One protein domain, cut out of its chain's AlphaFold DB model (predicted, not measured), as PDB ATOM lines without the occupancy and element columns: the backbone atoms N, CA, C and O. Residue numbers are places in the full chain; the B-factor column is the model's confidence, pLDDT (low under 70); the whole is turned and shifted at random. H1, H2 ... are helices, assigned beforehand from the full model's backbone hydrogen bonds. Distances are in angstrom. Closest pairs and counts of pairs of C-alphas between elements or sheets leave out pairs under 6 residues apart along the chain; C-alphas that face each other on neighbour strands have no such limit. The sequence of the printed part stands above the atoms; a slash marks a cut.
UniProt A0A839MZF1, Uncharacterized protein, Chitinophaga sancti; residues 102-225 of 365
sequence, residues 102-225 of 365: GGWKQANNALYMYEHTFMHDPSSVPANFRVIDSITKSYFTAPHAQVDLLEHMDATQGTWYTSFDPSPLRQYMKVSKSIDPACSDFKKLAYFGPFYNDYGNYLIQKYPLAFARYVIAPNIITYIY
ATOM      1  N   GLY A 102     188.736 150.011 179.765       82.12
ATOM      2  CA  GLY A 102     188.188 149.574 178.474       82.12
ATOM      3  C   GLY A 102     187.214 148.395 178.591       82.12
ATOM      4  O   GLY A 102     186.097 148.450 178.079       82.12
ATOM      5  N   GLY A 103     187.596 147.349 179.330       91.94
ATOM      6  CA  GLY A 103     186.734 146.182 179.540       91.94
ATOM      7  C   GLY A 103     185.533 146.423 180.454       91.94
ATOM      8  O   GLY A 103     184.501 145.775 180.293       91.94
ATOM      9  N   TRP A 104     185.617 147.412 181.346       94.44
ATOM     10  CA  TRP A 104     184.507 147.784 182.221       94.44
ATOM     11  C   TRP A 104     183.326 148.333 181.433       94.44
ATOM     12  O   TRP A 104     182.188 147.951 181.695       94.44
ATOM     13  N   LYS A 105     183.582 149.193 180.440       91.75
ATOM     14  CA  LYS A 105     182.511 149.758 179.612       91.75
ATOM     15  C   LYS A 105     181.800 148.676 178.792       91.75
ATOM     16  O   LYS A 105     180.575 148.697 178.706       91.75
ATOM     17  N   GLN A 106     182.549 147.704 178.270       93.88
ATOM     18  CA  GLN A 106     181.981 146.572 177.535       93.88
ATOM     19  C   GLN A 106     181.052 145.730 178.422       93.88
ATOM     20  O   GLN A 106     179.908 145.479 178.046       93.88
ATOM     21  N   ALA A 107     181.503 145.355 179.624       96.69
ATOM     22  CA  ALA A 107     180.667 144.639 180.589       96.69
ATOM     23  C   ALA A 107     179.443 145.451 181.016       96.69
ATOM     24  O   ALA A 107     178.342 144.921 181.085       96.69
ATOM     25  N   ASN A 108     179.608 146.747 181.259       95.38
ATOM     26  CA  ASN A 108     178.508 147.632 181.620       95.38
ATOM     27  C   ASN A 108     177.429 147.693 180.541       95.38
ATOM     28  O   ASN A 108     176.255 147.550 180.861       95.38
ATOM     29  N   ASN A 109     177.816 147.845 179.272       94.06
ATOM     30  CA  ASN A 109     176.864 147.797 178.165       94.06
ATOM     31  C   ASN A 109     176.154 146.436 178.116       94.06
ATOM     32  O   ASN A 109     174.943 146.381 177.929       94.06
ATOM     33  N   ALA A 110     176.882 145.340 178.346       96.38
ATOM     34  CA  ALA A 110     176.277 144.016 178.411       96.38
ATOM     35  C   ALA A 110     175.242 143.893 179.545       96.38
ATOM     36  O   ALA A 110     174.224 143.237 179.355       96.38
ATOM     37  N   LEU A 111     175.458 144.537 180.697       96.38
ATOM     38  CA  LEU A 111     174.547 144.451 181.840       96.38
ATOM     39  C   LEU A 111     173.208 145.174 181.633       96.38
ATOM     40  O   LEU A 111     172.202 144.604 182.042       96.38
ATOM     41  N   TYR A 112     173.160 146.314 180.925       94.56
ATOM     42  CA  TYR A 112     171.874 146.945 180.546       94.56
ATOM     43  C   TYR A 112     170.991 145.999 179.735       94.56
ATOM     44  O   TYR A 112     169.782 145.946 179.900       94.56
ATOM     45  N   MET A 113     171.600 145.225 178.840       95.19
ATOM     46  CA  MET A 113     170.879 144.190 178.111       95.19
ATOM     47  C   MET A 113     170.531 143.007 179.021       95.19
ATOM     48  O   MET A 113     169.433 142.459 178.921       95.19
ATOM     49  N   TYR A 114     171.487 142.555 179.833       95.75
ATOM     50  CA  TYR A 114     171.382 141.281 180.537       95.75
ATOM     51  C   TYR A 114     170.267 141.262 181.583       95.75
ATOM     52  O   TYR A 114     169.644 140.218 181.783       95.75
ATOM     53  N   GLU A 115     169.948 142.421 182.162       94.25
ATOM     54  CA  GLU A 115     168.779 142.630 183.022       94.25
ATOM     55  C   GLU A 115     167.477 142.103 182.393       94.25
ATOM     56  O   GLU A 115     166.637 141.518 183.073       94.25
ATOM     57  N   HIS A 116     167.336 142.210 181.069       93.38
ATOM     58  CA  HIS A 116     166.130 141.792 180.354       93.38
ATOM     59  C   HIS A 116     166.168 140.343 179.845       93.38
ATOM     60  O   HIS A 116     165.145 139.820 179.392       93.38
ATOM     61  N   THR A 117     167.321 139.670 179.882       93.12
ATOM     62  CA  THR A 117     167.485 138.342 179.261       93.12
ATOM     63  C   THR A 117     167.761 137.216 180.247       93.12
ATOM     64  O   THR A 117     167.411 136.076 179.942       93.12
ATOM     65  N   PHE A 118     168.317 137.495 181.430       91.69
ATOM     66  CA  PHE A 118     168.822 136.450 182.331       91.69
ATOM     67  C   PHE A 118     167.760 135.444 182.815       91.69
ATOM     68  O   PHE A 118     168.096 134.286 183.055       91.69
ATOM     69  N   MET A 119     166.492 135.856 182.935       89.31
ATOM     70  CA  MET A 119     165.382 134.986 183.367       89.31
ATOM     71  C   MET A 119     164.885 134.040 182.267       89.31
ATOM     72  O   MET A 119     164.271 133.018 182.559       89.31
ATOM     73  N   HIS A 120     165.134 134.378 181.001       87.06
ATOM     74  CA  HIS A 120     164.603 133.650 179.845       87.06
ATOM     75  C   HIS A 120     165.531 132.529 179.364       87.06
ATOM     76  O   HIS A 120     165.157 131.757 178.484       87.06
ATOM     77  N   ASP A 121     166.737 132.436 179.925       82.69
ATOM     78  CA  ASP A 121     167.743 131.464 179.521       82.69
ATOM     79  C   ASP A 121     168.365 130.764 180.744       82.69
ATOM     80  O   ASP A 121     169.213 131.343 181.430       82.69
ATOM     81  N   PRO A 122     167.990 129.499 181.011       76.50
ATOM     82  CA  PRO A 122     168.509 128.741 182.143       76.50
ATOM     83  C   PRO A 122     169.937 128.217 181.920       76.50
ATOM     84  O   PRO A 122     170.497 127.577 182.812       76.50
ATOM     85  N   SER A 123     170.545 128.433 180.747       83.56
ATOM     86  CA  SER A 123     171.873 127.889 180.461       83.56
ATOM     87  C   SER A 123     172.961 128.522 181.333       83.56
ATOM     88  O   SER A 123     173.050 129.741 181.523       83.56
ATOM     89  N   SER A 124     173.830 127.666 181.870       86.31
ATOM     90  CA  SER A 124     174.945 128.085 182.713       86.31
ATOM     91  C   SER A 124     176.019 128.802 181.901       86.31
ATOM     92  O   SER A 124     176.363 128.373 180.800       86.31
ATOM     93  N   VAL A 125     176.614 129.842 182.479       94.50
ATOM     94  CA  VAL A 125     177.816 130.469 181.923       94.50
ATOM     95  C   VAL A 125     179.060 129.577 182.104       94.50
ATOM     96  O   VAL A 125     179.075 128.711 182.993       94.50
ATOM     97  N   PRO A 126     180.124 129.784 181.302       96.81
ATOM     98  CA  PRO A 126     181.436 129.179 181.517       96.81
ATOM     99  C   PRO A 126     181.924 129.279 182.969       96.81
ATOM    100  O   PRO A 126     181.599 130.222 183.693       96.81
ATOM    101  N   ALA A 127     182.714 128.295 183.410       95.44
ATOM    102  CA  ALA A 127     183.091 128.130 184.818       95.44
ATOM    103  C   ALA A 127     183.760 129.372 185.433       95.44
ATOM    104  O   ALA A 127     183.468 129.726 186.573       95.44
ATOM    105  N   ASN A 128     184.596 130.059 184.657       94.62
ATOM    106  CA  ASN A 128     185.276 131.298 185.033       94.62
ATOM    107  C   ASN A 128     184.318 132.478 185.284       94.62
ATOM    108  O   ASN A 128     184.666 133.376 186.045       94.62
ATOM    109  N   PHE A 129     183.115 132.476 184.703       96.81
ATOM    110  CA  PHE A 129     182.128 133.549 184.875       96.81
ATOM    111  C   PHE A 129     181.056 133.246 185.923       96.81
ATOM    112  O   PHE A 129     180.273 134.131 186.253       96.81
ATOM    113  N   ARG A 130     181.010 132.035 186.490       95.25
ATOM    114  CA  ARG A 130     179.918 131.618 187.392       95.25
ATOM    115  C   ARG A 130     179.713 132.549 188.583       95.25
ATOM    116  O   ARG A 130     178.575 132.817 188.950       95.25
ATOM    117  N   VAL A 131     180.797 133.027 189.192       95.81
ATOM    118  CA  VAL A 131     180.711 133.876 190.389       95.81
ATOM    119  C   VAL A 131     180.148 135.254 190.040       95.81
ATOM    120  O   VAL A 131     179.207 135.697 190.691       95.81
ATOM    121  N   ILE A 132     180.674 135.915 188.999       96.75
ATOM    122  CA  ILE A 132     180.144 137.212 188.555       96.75
ATOM    123  C   ILE A 132     178.700 137.075 188.059       96.75
ATOM    124  O   ILE A 132     177.858 137.866 188.464       96.75
ATOM    125  N   ASP A 133     178.389 136.041 187.276       97.06
ATOM    126  CA  ASP A 133     177.039 135.781 186.764       97.06
ATOM    127  C   ASP A 133     176.036 135.542 187.894       97.06
ATOM    128  O   ASP A 133     174.944 136.104 187.881       97.06
ATOM    129  N   SER A 134     176.422 134.787 188.927       95.81
ATOM    130  CA  SER A 134     175.591 134.604 190.118       95.81
ATOM    131  C   SER A 134     175.319 135.931 190.824       95.81
ATOM    132  O   SER A 134     174.173 136.196 191.172       95.81
ATOM    133  N   ILE A 135     176.337 136.776 191.021       96.75
ATOM    134  CA  ILE A 135     176.173 138.101 191.642       96.75
ATOM    135  C   ILE A 135     175.249 138.976 190.792       96.75
ATOM    136  O   ILE A 135     174.348 139.621 191.322       96.75
ATOM    137  N   THR A 136     175.447 138.977 189.474       96.62
ATOM    138  CA  THR A 136     174.626 139.725 188.522       96.62
ATOM    139  C   THR A 136     173.164 139.283 188.561       96.62
ATOM    140  O   THR A 136     172.281 140.123 188.709       96.62
ATOM    141  N   LYS A 137     172.892 137.976 188.495       95.44
ATOM    142  CA  LYS A 137     171.529 137.436 188.588       95.44
ATOM    143  C   LYS A 137     170.886 137.750 189.933       95.44
ATOM    144  O   LYS A 137     169.728 138.156 189.969       95.44
ATOM    145  N   SER A 138     171.627 137.605 191.034       95.19
ATOM    146  CA  SER A 138     171.136 137.962 192.368       95.19
ATOM    147  C   SER A 138     170.778 139.445 192.467       95.19
ATOM    148  O   SER A 138     169.725 139.765 193.008       95.19
ATOM    149  N   TYR A 139     171.604 140.334 191.906       95.56
ATOM    150  CA  TYR A 139     171.317 141.767 191.841       95.56
ATOM    151  C   TYR A 139     170.017 142.047 191.078       95.56
ATOM    152  O   TYR A 139     169.156 142.742 191.604       95.56
ATOM    153  N   PHE A 140     169.835 141.457 189.890       94.88
ATOM    154  CA  PHE A 140     168.635 141.691 189.078       94.88
ATOM    155  C   PHE A 140     167.367 141.009 189.616       94.88
ATOM    156  O   PHE A 140     166.261 141.441 189.308       94.88
ATOM    157  N   THR A 141     167.504 139.959 190.429       94.19
ATOM    158  CA  THR A 141     166.361 139.292 191.082       94.19
ATOM    159  C   THR A 141     165.897 140.046 192.332       94.19
ATOM    160  O   THR A 141     164.724 139.992 192.696       94.19
ATOM    161  N   ALA A 142     166.813 140.736 193.015       92.44
ATOM    162  CA  ALA A 142     166.501 141.560 194.177       92.44
ATOM    163  C   ALA A 142     165.980 142.950 193.760       92.44
ATOM    164  O   ALA A 142     166.234 143.391 192.638       92.44
ATOM    165  N   PRO A 143     165.296 143.689 194.655       91.69
ATOM    166  CA  PRO A 143     165.013 145.101 194.429       91.69
ATOM    167  C   PRO A 143     166.310 145.881 194.184       91.69
ATOM    168  O   PRO A 143     167.205 145.898 195.030       91.69
ATOM    169  N   HIS A 144     166.405 146.528 193.027       89.88
ATOM    170  CA  HIS A 144     167.570 147.295 192.602       89.88
ATOM    171  C   HIS A 144     167.139 148.569 191.870       89.88
ATOM    172  O   HIS A 144     165.984 148.708 191.460       89.88
ATOM    173  N   ALA A 145     168.071 149.513 191.724       86.56
ATOM    174  CA  ALA A 145     167.824 150.740 190.978       86.56
ATOM    175  C   ALA A 145     167.494 150.403 189.521       86.56
ATOM    176  O   ALA A 145     168.287 149.737 188.855       86.56
ATOM    177  N   GLN A 146     166.337 150.868 189.061       85.38
ATOM    178  CA  GLN A 146     165.940 150.770 187.664       85.38
ATOM    179  C   GLN A 146     166.739 151.804 186.884       85.38
ATOM    180  O   GLN A 146     166.621 153.002 187.143       85.38
ATOM    181  N   VAL A 147     167.604 151.329 185.995       87.25
ATOM    182  CA  VAL A 147     168.467 152.182 185.186       87.25
ATOM    183  C   VAL A 147     168.339 151.809 183.730       87.25
ATOM    184  O   VAL A 147     168.318 150.639 183.361       87.25
ATOM    185  N   ASP A 148     168.305 152.824 182.885       83.69
ATOM    186  CA  ASP A 148     168.236 152.647 181.450       83.69
ATOM    187  C   ASP A 148     168.995 153.777 180.741       83.69
ATOM    188  O   ASP A 148     169.452 154.750 181.351       83.69
ATOM    189  N   LEU A 149     169.172 153.608 179.433       85.81
ATOM    190  CA  LEU A 149     169.958 154.500 178.584       85.81
ATOM    191  C   LEU A 149     169.130 155.624 177.919       85.81
ATOM    192  O   LEU A 149     169.706 156.410 177.174       85.81
ATOM    193  N   LEU A 150     167.811 155.703 178.134       80.88
ATOM    194  CA  LEU A 150     166.873 156.615 177.455       80.88
ATOM    195  C   LEU A 150     166.142 157.589 178.384       80.88
ATOM    196  O   LEU A 150     166.094 158.786 178.115       80.88
ATOM    197  N   GLU A 151     165.540 157.097 179.456       65.94
ATOM    198  CA  GLU A 151     164.670 157.839 180.369       65.94
ATOM    199  C   GLU A 151     165.471 158.671 181.377       65.94
ATOM    200  O   GLU A 151     164.908 159.261 182.293       65.94
ATOM    201  N   HIS A 152     166.795 158.755 181.194       65.12
ATOM    202  CA  HIS A 152     167.715 159.479 182.073       65.12
ATOM    203  C   HIS A 152     167.639 158.999 183.535       65.12
ATOM    204  O   HIS A 152     168.089 159.699 184.441       65.12
ATOM    205  N   MET A 153     167.108 157.790 183.768       65.12
ATOM    206  CA  MET A 153     167.093 157.162 185.090       65.12
ATOM    207  C   MET A 153     168.505 156.772 185.544       65.12
ATOM    208  O   MET A 153     168.770 156.654 186.740       65.12
ATOM    209  N   ASP A 154     169.445 156.640 184.605       74.69
ATOM    210  CA  ASP A 154     170.861 156.525 184.922       74.69
ATOM    211  C   ASP A 154     171.529 157.896 185.125       74.69
ATOM    212  O   ASP A 154     171.952 158.567 184.179       74.69
ATOM    213  N   ALA A 155     171.744 158.246 186.395       71.56
ATOM    214  CA  ALA A 155     172.485 159.439 186.809       71.56
ATOM    215  C   ALA A 155     173.933 159.501 186.277       71.56
ATOM    216  O   ALA A 155     174.544 160.565 186.246       71.56
ATOM    217  N   THR A 156     174.500 158.368 185.857       77.25
ATOM    218  CA  THR A 156     175.876 158.243 185.354       77.25
ATOM    219  C   THR A 156     175.959 158.178 183.825       77.25
ATOM    220  O   THR A 156     177.046 157.972 183.274       77.25
ATOM    221  N   GLN A 157     174.822 158.353 183.143       80.88
ATOM    222  CA  GLN A 157     174.722 158.550 181.694       80.88
ATOM    223  C   GLN A 157     175.370 157.423 180.876       80.88
ATOM    224  O   GLN A 157     176.207 157.625 179.992       80.88
ATOM    225  N   GLY A 158     174.979 156.195 181.204       84.88
ATOM    226  CA  GLY A 158     175.390 154.969 180.542       84.88
ATOM    227  C   GLY A 158     176.593 154.290 181.181       84.88
ATOM    228  O   GLY A 158     177.270 153.510 180.503       84.88
ATOM    229  N   THR A 159     176.914 154.577 182.444       88.44
ATOM    230  CA  THR A 159     178.053 153.959 183.150       88.44
ATOM    231  C   THR A 159     177.688 153.368 184.512       88.44
ATOM    232  O   THR A 159     178.591 153.072 185.305       88.44
ATOM    233  N   TRP A 160     176.394 153.130 184.767       91.31
ATOM    234  CA  TRP A 160     175.871 152.790 186.093       91.31
ATOM    235  C   TRP A 160     176.604 151.611 186.713       91.31
ATOM    236  O   TRP A 160     177.143 151.697 187.820       91.31
ATOM    237  N   TYR A 161     176.710 150.521 185.952       93.50
ATOM    238  CA  TYR A 161     177.293 149.284 186.444       93.50
ATOM    239  C   TYR A 161     178.821 149.338 186.576       93.50
ATOM    240  O   TYR A 161     179.410 148.418 187.135       93.50
ATOM    241  N   THR A 162     179.482 150.397 186.095       91.06
ATOM    242  CA  THR A 162     180.908 150.656 186.383       91.06
ATOM    243  C   THR A 162     181.120 151.625 187.539       91.06
ATOM    244  O   THR A 162     182.136 151.540 188.234       91.06
ATOM    245  N   SER A 163     180.195 152.561 187.734       85.94
ATOM    246  CA  SER A 163     180.395 153.742 188.573       85.94
ATOM    247  C   SER A 163     179.781 153.578 189.960       85.94
ATOM    248  O   SER A 163     180.330 154.102 190.924       85.94
ATOM    249  N   PHE A 164     178.681 152.829 190.079       87.31
ATOM    250  CA  PHE A 164     177.928 152.733 191.325       87.31
ATOM    251  C   PHE A 164     178.313 151.503 192.153       87.31
ATOM    252  O   PHE A 164     178.389 150.379 191.657       87.31
ATOM    253  N   ASP A 165     178.539 151.711 193.446       85.94
ATOM    254  CA  ASP A 165     179.078 150.722 194.384       85.94
ATOM    255  C   ASP A 165     178.227 149.451 194.603       85.94
ATOM    256  O   ASP A 165     178.801 148.370 194.774       85.94
ATOM    257  N   PRO A 166     176.883 149.535 194.602       90.38
ATOM    258  CA  PRO A 166     175.986 148.379 194.611       90.38
ATOM    259  C   PRO A 166     175.999 147.532 193.332       90.38
ATOM    260  O   PRO A 166     175.469 146.425 193.355       90.38
ATOM    261  N   SER A 167     176.566 148.020 192.224       94.12
ATOM    262  CA  SER A 167     176.494 147.320 190.939       94.12
ATOM    263  C   SER A 167     177.205 145.957 190.950       94.12
ATOM    264  O   SER A 167     178.208 145.789 191.654       94.12
ATOM    265  N   PRO A 168     176.779 144.992 190.112       96.12
ATOM    266  CA  PRO A 168     177.388 143.663 190.069       96.12
ATOM    267  C   PRO A 168     178.902 143.666 189.829       96.12
ATOM    268  O   PRO A 168     179.626 142.906 190.474       96.12
ATOM    269  N   LEU A 169     179.404 144.545 188.950       96.31
ATOM    270  CA  LEU A 169     180.841 144.627 188.659       96.31
ATOM    271  C   LEU A 169     181.626 145.147 189.871       96.31
ATOM    272  O   LEU A 169     182.725 144.673 190.161       96.31
ATOM    273  N   ARG A 170     181.076 146.101 190.628       94.06
ATOM    274  CA  ARG A 170     181.716 146.583 191.861       94.06
ATOM    275  C   ARG A 170     181.641 145.549 192.980       94.06
ATOM    276  O   ARG A 170     182.623 145.372 193.697       94.06
ATOM    277  N   GLN A 171     180.532 144.825 193.095       94.75
ATOM    278  CA  GLN A 171     180.372 143.761 194.087       94.75
ATOM    279  C   GLN A 171     181.337 142.597 193.842       94.75
ATOM    280  O   GLN A 171     182.037 142.185 194.764       94.75
ATOM    281  N   TYR A 172     181.467 142.125 192.598       95.50
ATOM    282  CA  TYR A 172     182.445 141.087 192.262       95.50
ATOM    283  C   TYR A 172     183.880 141.520 192.568       95.50
ATOM    284  O   TYR A 172     184.643 140.757 193.161       95.50
ATOM    285  N   MET A 173     184.231 142.766 192.238       92.88
ATOM    286  CA  MET A 173     185.539 143.331 192.574       92.88
ATOM    287  C   MET A 173     185.810 143.310 194.088       92.88
ATOM    288  O   MET A 173     186.941 143.051 194.489       92.88
ATOM    289  N   LYS A 174     184.793 143.552 194.929       90.62
ATOM    290  CA  LYS A 174     184.915 143.552 196.399       90.62
ATOM    291  C   LYS A 174     185.080 142.149 196.990       90.62
ATOM    292  O   LYS A 174     185.830 141.986 197.946       90.62
ATOM    293  N   VAL A 175     184.386 141.147 196.448       90.25
ATOM    294  CA  VAL A 175     184.434 139.766 196.978       90.25
ATOM    295  C   VAL A 175     185.565 138.925 196.386       90.25
ATOM    296  O   VAL A 175     185.921 137.883 196.938       90.25
ATOM    297  N   SER A 176     186.136 139.351 195.258       88.00
ATOM    298  CA  SER A 176     187.256 138.664 194.626       88.00
ATOM    299  C   SER A 176     188.515 138.773 195.486       88.00
ATOM    300  O   SER A 176     189.014 139.859 195.761       88.00
ATOM    301  N   LYS A 177     189.085 137.622 195.856       84.31
ATOM    302  CA  LYS A 177     190.341 137.524 196.623       84.31
ATOM    303  C   LYS A 177     191.598 137.705 195.764       84.31
ATOM    304  O   LYS A 177     192.707 137.500 196.242       84.31
ATOM    305  N   SER A 178     191.425 138.038 194.486       81.69
ATOM    306  CA  SER A 178     192.501 138.037 193.486       81.69
ATOM    307  C   SER A 178     193.390 139.284 193.551       81.69
ATOM    308  O   SER A 178     194.424 139.338 192.890       81.69
ATOM    309  N   ILE A 179     192.996 140.291 194.336       84.69
ATOM    310  CA  ILE A 179     193.754 141.522 194.546       84.69
ATOM    311  C   ILE A 179     193.615 141.992 195.994       84.69
ATOM    312  O   ILE A 179     192.564 141.826 196.611       84.69
ATOM    313  N   ASP A 180     194.680 142.587 196.527       84.12
ATOM    314  CA  ASP A 180     194.686 143.179 197.864       84.12
ATOM    315  C   ASP A 180     193.624 144.301 197.972       84.12
ATOM    316  O   ASP A 180     193.669 145.269 197.196       84.12
ATOM    317  N   PRO A 181     192.679 144.213 198.931       80.50
ATOM    318  CA  PRO A 181     191.687 145.256 199.180       80.50
ATOM    319  C   PRO A 181     192.286 146.638 199.473       80.50
ATOM    320  O   PRO A 181     191.624 147.637 199.190       80.50
ATOM    321  N   ALA A 182     193.516 146.720 199.988       83.38
ATOM    322  CA  ALA A 182     194.198 147.981 200.281       83.38
ATOM    323  C   ALA A 182     194.804 148.663 199.038       83.38
ATOM    324  O   ALA A 182     195.217 149.821 199.108       83.38
ATOM    325  N   CYS A 183     194.849 147.988 197.882       85.25
ATOM    326  CA  CYS A 183     195.345 148.593 196.646       85.25
ATOM    327  C   CYS A 183     194.455 149.751 196.164       85.25
ATOM    328  O   CYS A 183     193.239 149.767 196.376       85.25
ATOM    329  N   SER A 184     195.067 150.691 195.436       85.50
ATOM    330  CA  SER A 184     194.357 151.816 194.828       85.50
ATOM    331  C   SER A 184     193.280 151.352 193.846       85.50
ATOM    332  O   SER A 184     193.434 150.340 193.153       85.50
ATOM    333  N   ASP A 185     192.203 152.131 193.732       85.00
ATOM    334  CA  ASP A 185     191.122 151.848 192.785       85.00
ATOM    335  C   ASP A 185     191.622 151.786 191.344       85.00
ATOM    336  O   ASP A 185     191.194 150.922 190.591       85.00
ATOM    337  N   PHE A 186     192.594 152.622 190.974       87.75
ATOM    338  CA  PHE A 186     193.233 152.552 189.661       87.75
ATOM    339  C   PHE A 186     193.793 151.152 189.361       87.75
ATOM    340  O   PHE A 186     193.518 150.591 188.299       87.75
ATOM    341  N   LYS A 187     194.524 150.557 190.312       90.81
ATOM    342  CA  LYS A 187     195.096 149.216 190.158       90.81
ATOM    343  C   LYS A 187     194.015 148.137 190.097       90.81
ATOM    344  O   LYS A 187     194.126 147.222 189.287       90.81
ATOM    345  N   LYS A 188     192.955 148.260 190.903       90.44
ATOM    346  CA  LYS A 188     191.812 147.331 190.877       90.44
ATOM    347  C   LYS A 188     191.057 147.394 189.551       90.44
ATOM    348  O   LYS A 188     190.844 146.358 188.928       90.44
ATOM    349  N   LEU A 189     190.708 148.596 189.093       91.50
ATOM    350  CA  LEU A 189     190.031 148.808 187.814       91.50
ATOM    351  C   LEU A 189     190.847 148.203 186.669       91.50
ATOM    352  O   LEU A 189     190.322 147.393 185.908       91.50
ATOM    353  N   ALA A 190     192.147 148.491 186.617       92.50
ATOM    354  CA  ALA A 190     193.034 147.870 185.646       92.50
ATOM    355  C   ALA A 190     193.007 146.331 185.754       92.50
ATOM    356  O   ALA A 190     192.743 145.640 184.772       92.50
ATOM    357  N   TYR A 191     193.221 145.763 186.938       92.06
ATOM    358  CA  TYR A 191     193.291 144.312 187.111       92.06
ATOM    359  C   TYR A 191     192.054 143.569 186.568       92.06
ATOM    360  O   TYR A 191     192.198 142.588 185.841       92.06
ATOM    361  N   PHE A 192     190.845 144.066 186.849       93.69
ATOM    362  CA  PHE A 192     189.598 143.432 186.394       93.69
ATOM    363  C   PHE A 192     189.200 143.759 184.949       93.69
ATOM    364  O   PHE A 192     188.315 143.097 184.406       93.69
ATOM    365  N   GLY A 193     189.844 144.742 184.311       94.56
ATOM    366  CA  GLY A 193     189.529 145.187 182.952       94.56
ATOM    367  C   GLY A 193     189.423 144.039 181.939       94.56
ATOM    368  O   GLY A 193     188.352 143.875 181.354       94.56
ATOM    369  N   PRO A 194     190.465 143.205 181.749       94.38
ATOM    370  CA  PRO A 194     190.421 142.089 180.800       94.38
ATOM    371  C   PRO A 194     189.310 141.075 181.102       94.38
ATOM    372  O   PRO A 194     188.524 140.746 180.219       94.38
ATOM    373  N   PHE A 195     189.168 140.661 182.367       95.38
ATOM    374  CA  PHE A 195     188.134 139.707 182.786       95.38
ATOM    375  C   PHE A 195     186.714 140.208 182.470       95.38
ATOM    376  O   PHE A 195     185.867 139.450 181.997       95.38
ATOM    377  N   TYR A 196     186.449 141.497 182.690       96.75
ATOM    378  CA  TYR A 196     185.167 142.104 182.340       96.75
ATOM    379  C   TYR A 196     184.967 142.277 180.841       96.75
ATOM    380  O   TYR A 196     183.839 142.135 180.373       96.75
ATOM    381  N   ASN A 197     186.032 142.516 180.073       96.19
ATOM    382  CA  ASN A 197     185.929 142.503 178.619       96.19
ATOM    383  C   ASN A 197     185.438 141.135 178.123       96.19
ATOM    384  O   ASN A 197     184.469 141.081 177.366       96.19
ATOM    385  N   ASP A 198     186.037 140.050 178.618       97.19
ATOM    386  CA  ASP A 198     185.674 138.685 178.230       97.19
ATOM    387  C   ASP A 198     184.237 138.338 178.640       97.19
ATOM    388  O   ASP A 198     183.468 137.823 177.828       97.19
ATOM    389  N   TYR A 199     183.843 138.669 179.875       97.81
ATOM    390  CA  TYR A 199     182.483 138.429 180.363       97.81
ATOM    391  C   TYR A 199     181.436 139.232 179.576       97.81
ATOM    392  O   TYR A 199     180.432 138.676 179.127       97.81
ATOM    393  N   GLY A 200     181.685 140.525 179.355       97.31
ATOM    394  CA  GLY A 200     180.801 141.386 178.572       97.31
ATOM    395  C   GLY A 200     180.652 140.901 177.131       97.31
ATOM    396  O   GLY A 200     179.535 140.786 176.632       97.31
ATOM    397  N   ASN A 201     181.762 140.547 176.477       97.31
ATOM    398  CA  ASN A 201     181.745 140.001 175.120       97.31
ATOM    399  C   ASN A 201     180.993 138.676 175.041       97.31
ATOM    400  O   ASN A 201     180.199 138.497 174.121       97.31
ATOM    401  N   TYR A 202     181.199 137.777 176.006       97.69
ATOM    402  CA  TYR A 202     180.461 136.521 176.081       97.69
ATOM    403  C   TYR A 202     178.945 136.766 176.129       97.69
ATOM    404  O   TYR A 202     178.202 136.179 175.342       97.69
ATOM    405  N   LEU A 203     178.477 137.676 176.992       97.38
ATOM    406  CA  LEU A 203     177.055 138.013 177.086       97.38
ATOM    407  C   LEU A 203     176.515 138.638 175.791       97.38
ATOM    408  O   LEU A 203     175.443 138.254 175.328       97.38
ATOM    409  N   ILE A 204     177.253 139.570 175.184       97.00
ATOM    410  CA  ILE A 204     176.842 140.245 173.942       97.00
ATOM    411  C   ILE A 204     176.758 139.253 172.778       97.00
ATOM    412  O   ILE A 204     175.789 139.274 172.020       97.00
ATOM    413  N   GLN A 205     177.739 138.359 172.651       97.00
ATOM    414  CA  GLN A 205     177.742 137.307 171.630       97.00
ATOM    415  C   GLN A 205     176.599 136.311 171.832       97.00
ATOM    416  O   GLN A 205     176.046 135.809 170.856       97.00
ATOM    417  N   LYS A 206     176.228 136.043 173.088       96.00
ATOM    418  CA  LYS A 206     175.121 135.149 173.428       96.00
ATOM    419  C   LYS A 206     173.747 135.769 173.153       96.00
ATOM    420  O   LYS A 206     172.841 135.054 172.733       96.00
ATOM    421  N   TYR A 207     173.590 137.083 173.338       96.50
ATOM    422  CA  TYR A 207     172.305 137.785 173.184       96.50
ATOM    423  C   TYR A 207     172.371 139.002 172.232       96.50
ATOM    424  O   TYR A 207     171.984 140.111 172.611       96.50
ATOM    425  N   PRO A 208     172.784 138.840 170.961       96.62
ATOM    426  CA  PRO A 208     173.053 139.970 170.068       96.62
ATOM    427  C   PRO A 208     171.807 140.815 169.754       96.62
ATOM    428  O   PRO A 208     171.893 142.038 169.650       96.62
ATOM    429  N   LEU A 209     170.629 140.188 169.641       96.88
ATOM    430  CA  LEU A 209     169.372 140.905 169.387       96.88
ATOM    431  C   LEU A 209     168.930 141.738 170.595       96.88
ATOM    432  O   LEU A 209     168.447 142.858 170.433       96.88
ATOM    433  N   ALA A 210     169.123 141.214 171.806       96.44
ATOM    434  CA  ALA A 210     168.840 141.966 173.017       96.44
ATOM    435  C   ALA A 210     169.827 143.131 173.167       96.44
ATOM    436  O   ALA A 210     169.409 144.238 173.493       96.44
ATOM    437  N   PHE A 211     171.106 142.924 172.842       96.50
ATOM    438  CA  PHE A 211     172.099 143.998 172.821       96.50
ATOM    439  C   PHE A 211     171.700 145.117 171.851       96.50
ATOM    440  O   PHE A 211     171.730 146.297 172.201       96.50
ATOM    441  N   ALA A 212     171.243 144.757 170.648       96.50
ATOM    442  CA  ALA A 212     170.747 145.733 169.687       96.50
ATOM    443  C   ALA A 212     169.551 146.535 170.232       96.50
ATOM    444  O   ALA A 212     169.499 147.753 170.064       96.50
ATOM    445  N   ARG A 213     168.616 145.875 170.924       95.62
ATOM    446  CA  ARG A 213     167.406 146.506 171.466       95.62
ATOM    447  C   ARG A 213     167.665 147.399 172.679       95.62
ATOM    448  O   ARG A 213     167.091 148.476 172.745       95.62
ATOM    449  N   TYR A 214     168.470 146.942 173.633       93.50
ATOM    450  CA  TYR A 214     168.616 147.584 174.947       93.50
ATOM    451  C   TYR A 214     169.881 148.434 175.081       93.50
ATOM    452  O   TYR A 214     170.033 149.140 176.070       93.50
ATOM    453  N   VAL A 215     170.777 148.395 174.091       94.19
ATOM    454  CA  VAL A 215     171.995 149.217 174.079       94.19
ATOM    455  C   VAL A 215     172.085 150.036 172.804       94.19
ATOM    456  O   VAL A 215     172.091 151.262 172.866       94.19
ATOM    457  N   ILE A 216     172.111 149.384 171.637       95.56
ATOM    458  CA  ILE A 216     172.337 150.093 170.369       95.56
ATOM    459  C   ILE A 216     171.184 151.057 170.072       95.56
ATOM    460  O   ILE A 216     171.438 152.226 169.806       95.56
ATOM    461  N   ALA A 217     169.928 150.608 170.130       95.06
ATOM    462  CA  ALA A 217     168.779 151.468 169.841       95.06
ATOM    463  C   ALA A 217     168.681 152.676 170.802       95.06
ATOM    464  O   ALA A 217     168.587 153.801 170.306       95.06
ATOM    465  N   PRO A 218     168.809 152.506 172.133       93.00
ATOM    466  CA  PRO A 218     168.952 153.624 173.059       93.00
ATOM    467  C   PRO A 218     170.086 154.587 172.723       93.00
ATOM    468  O   PRO A 218     169.893 155.804 172.710       93.00
ATOM    469  N   ASN A 219     171.258 154.048 172.384       93.06
ATOM    470  CA  ASN A 219     172.406 154.856 172.002       93.06
ATOM    471  C   ASN A 219     172.185 155.605 170.682       93.06
ATOM    472  O   ASN A 219     172.716 156.693 170.524       93.06
ATOM    473  N   ILE A 220     171.408 155.070 169.734       94.94
ATOM    474  CA  ILE A 220     171.039 155.790 168.504       94.94
ATOM    475  C   ILE A 220     170.179 157.009 168.847       94.94
ATOM    476  O   ILE A 220     170.432 158.101 168.338       94.94
ATOM    477  N   ILE A 221     169.181 156.841 169.718       93.06
ATOM    478  CA  ILE A 221     168.294 157.938 170.126       93.06
ATOM    479  C   ILE A 221     169.094 159.017 170.858       93.06
ATOM    480  O   ILE A 221     169.017 160.186 170.490       93.06
ATOM    481  N   THR A 222     169.926 158.625 171.823       91.50
ATOM    482  CA  THR A 222     170.820 159.550 172.540       91.50
ATOM    483  C   THR A 222     172.002 160.023 171.696       91.50
ATOM    484  O   THR A 222     172.745 160.905 172.109       91.50
ATOM    485  N   TYR A 223     172.238 159.466 170.507       93.44
ATOM    486  CA  TYR A 223     173.174 160.050 169.548       93.44
ATOM    487  C   TYR A 223     172.530 161.218 168.822       93.44
ATOM    488  O   TYR A 223     173.127 162.282 168.731       93.44
ATOM    489  N   ILE A 224     171.295 161.027 168.360       93.50
ATOM    490  CA  ILE A 224     170.522 162.060 167.672       93.50
ATOM    491  C   ILE A 224     170.173 163.203 168.635       93.50
ATOM    492  O   ILE A 224     170.306 164.361 168.254       93.50
ATOM    493  N   TYR A 225     169.775 162.879 169.867       92.19
ATOM    494  CA  TYR A 225     169.476 163.833 170.936       92.19
ATOM    495  C   TYR A 225     170.461 163.640 172.105       92.19
ATOM    496  O   TYR A 225     170.166 162.897 173.047       92.19
TER     497      TYR A 225
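AT A GLANCE: This is residues 102 to 225 of the 365 residues of an uncharacterized protein of Chitinophaga sancti (UniProt A0A839MZF1). The longest helix, kinked H5, crosses H1 in the middle; H6 and H3 pack on H1, and H2 crosses H4. The 124 printed residues include six named helices, H1 to H6, all helix. The whole is compact, radius of gyration of the C-alphas 14.2 A, spanning 42 by 32 by 27 A.

HOW THE PARTS SIT: H5, residues 185 to 206, touches H1, residues 102 to 114, at a steep tilt of 45 degrees, closest C-alphas Gly 200 and Ala 107, 3.8 A. H1 touches H6, residues 208 to 224, closest C-alphas Met 113 and Tyr 214, 5.2 A. H2, residues 127 to 141, touches H4, residues 168 to 175, closest C-alphas Thr 136 and Pro 168, 5.1 A. H4 has every O i to N i+4 pair within hydrogen-bond range.

IN THESE COORDINATES: H3 is residues 160 to 163. H5 spans 30.2 A; H1 begins at C-alpha 102 (188.188, 149.574, 178.474). H6 ends at C-alpha 224 (170.522, 162.060, 167.672).

THE WHOLE: Links H1-H2 and H2-H3 are long; residues 151 to 153 are low-confidence.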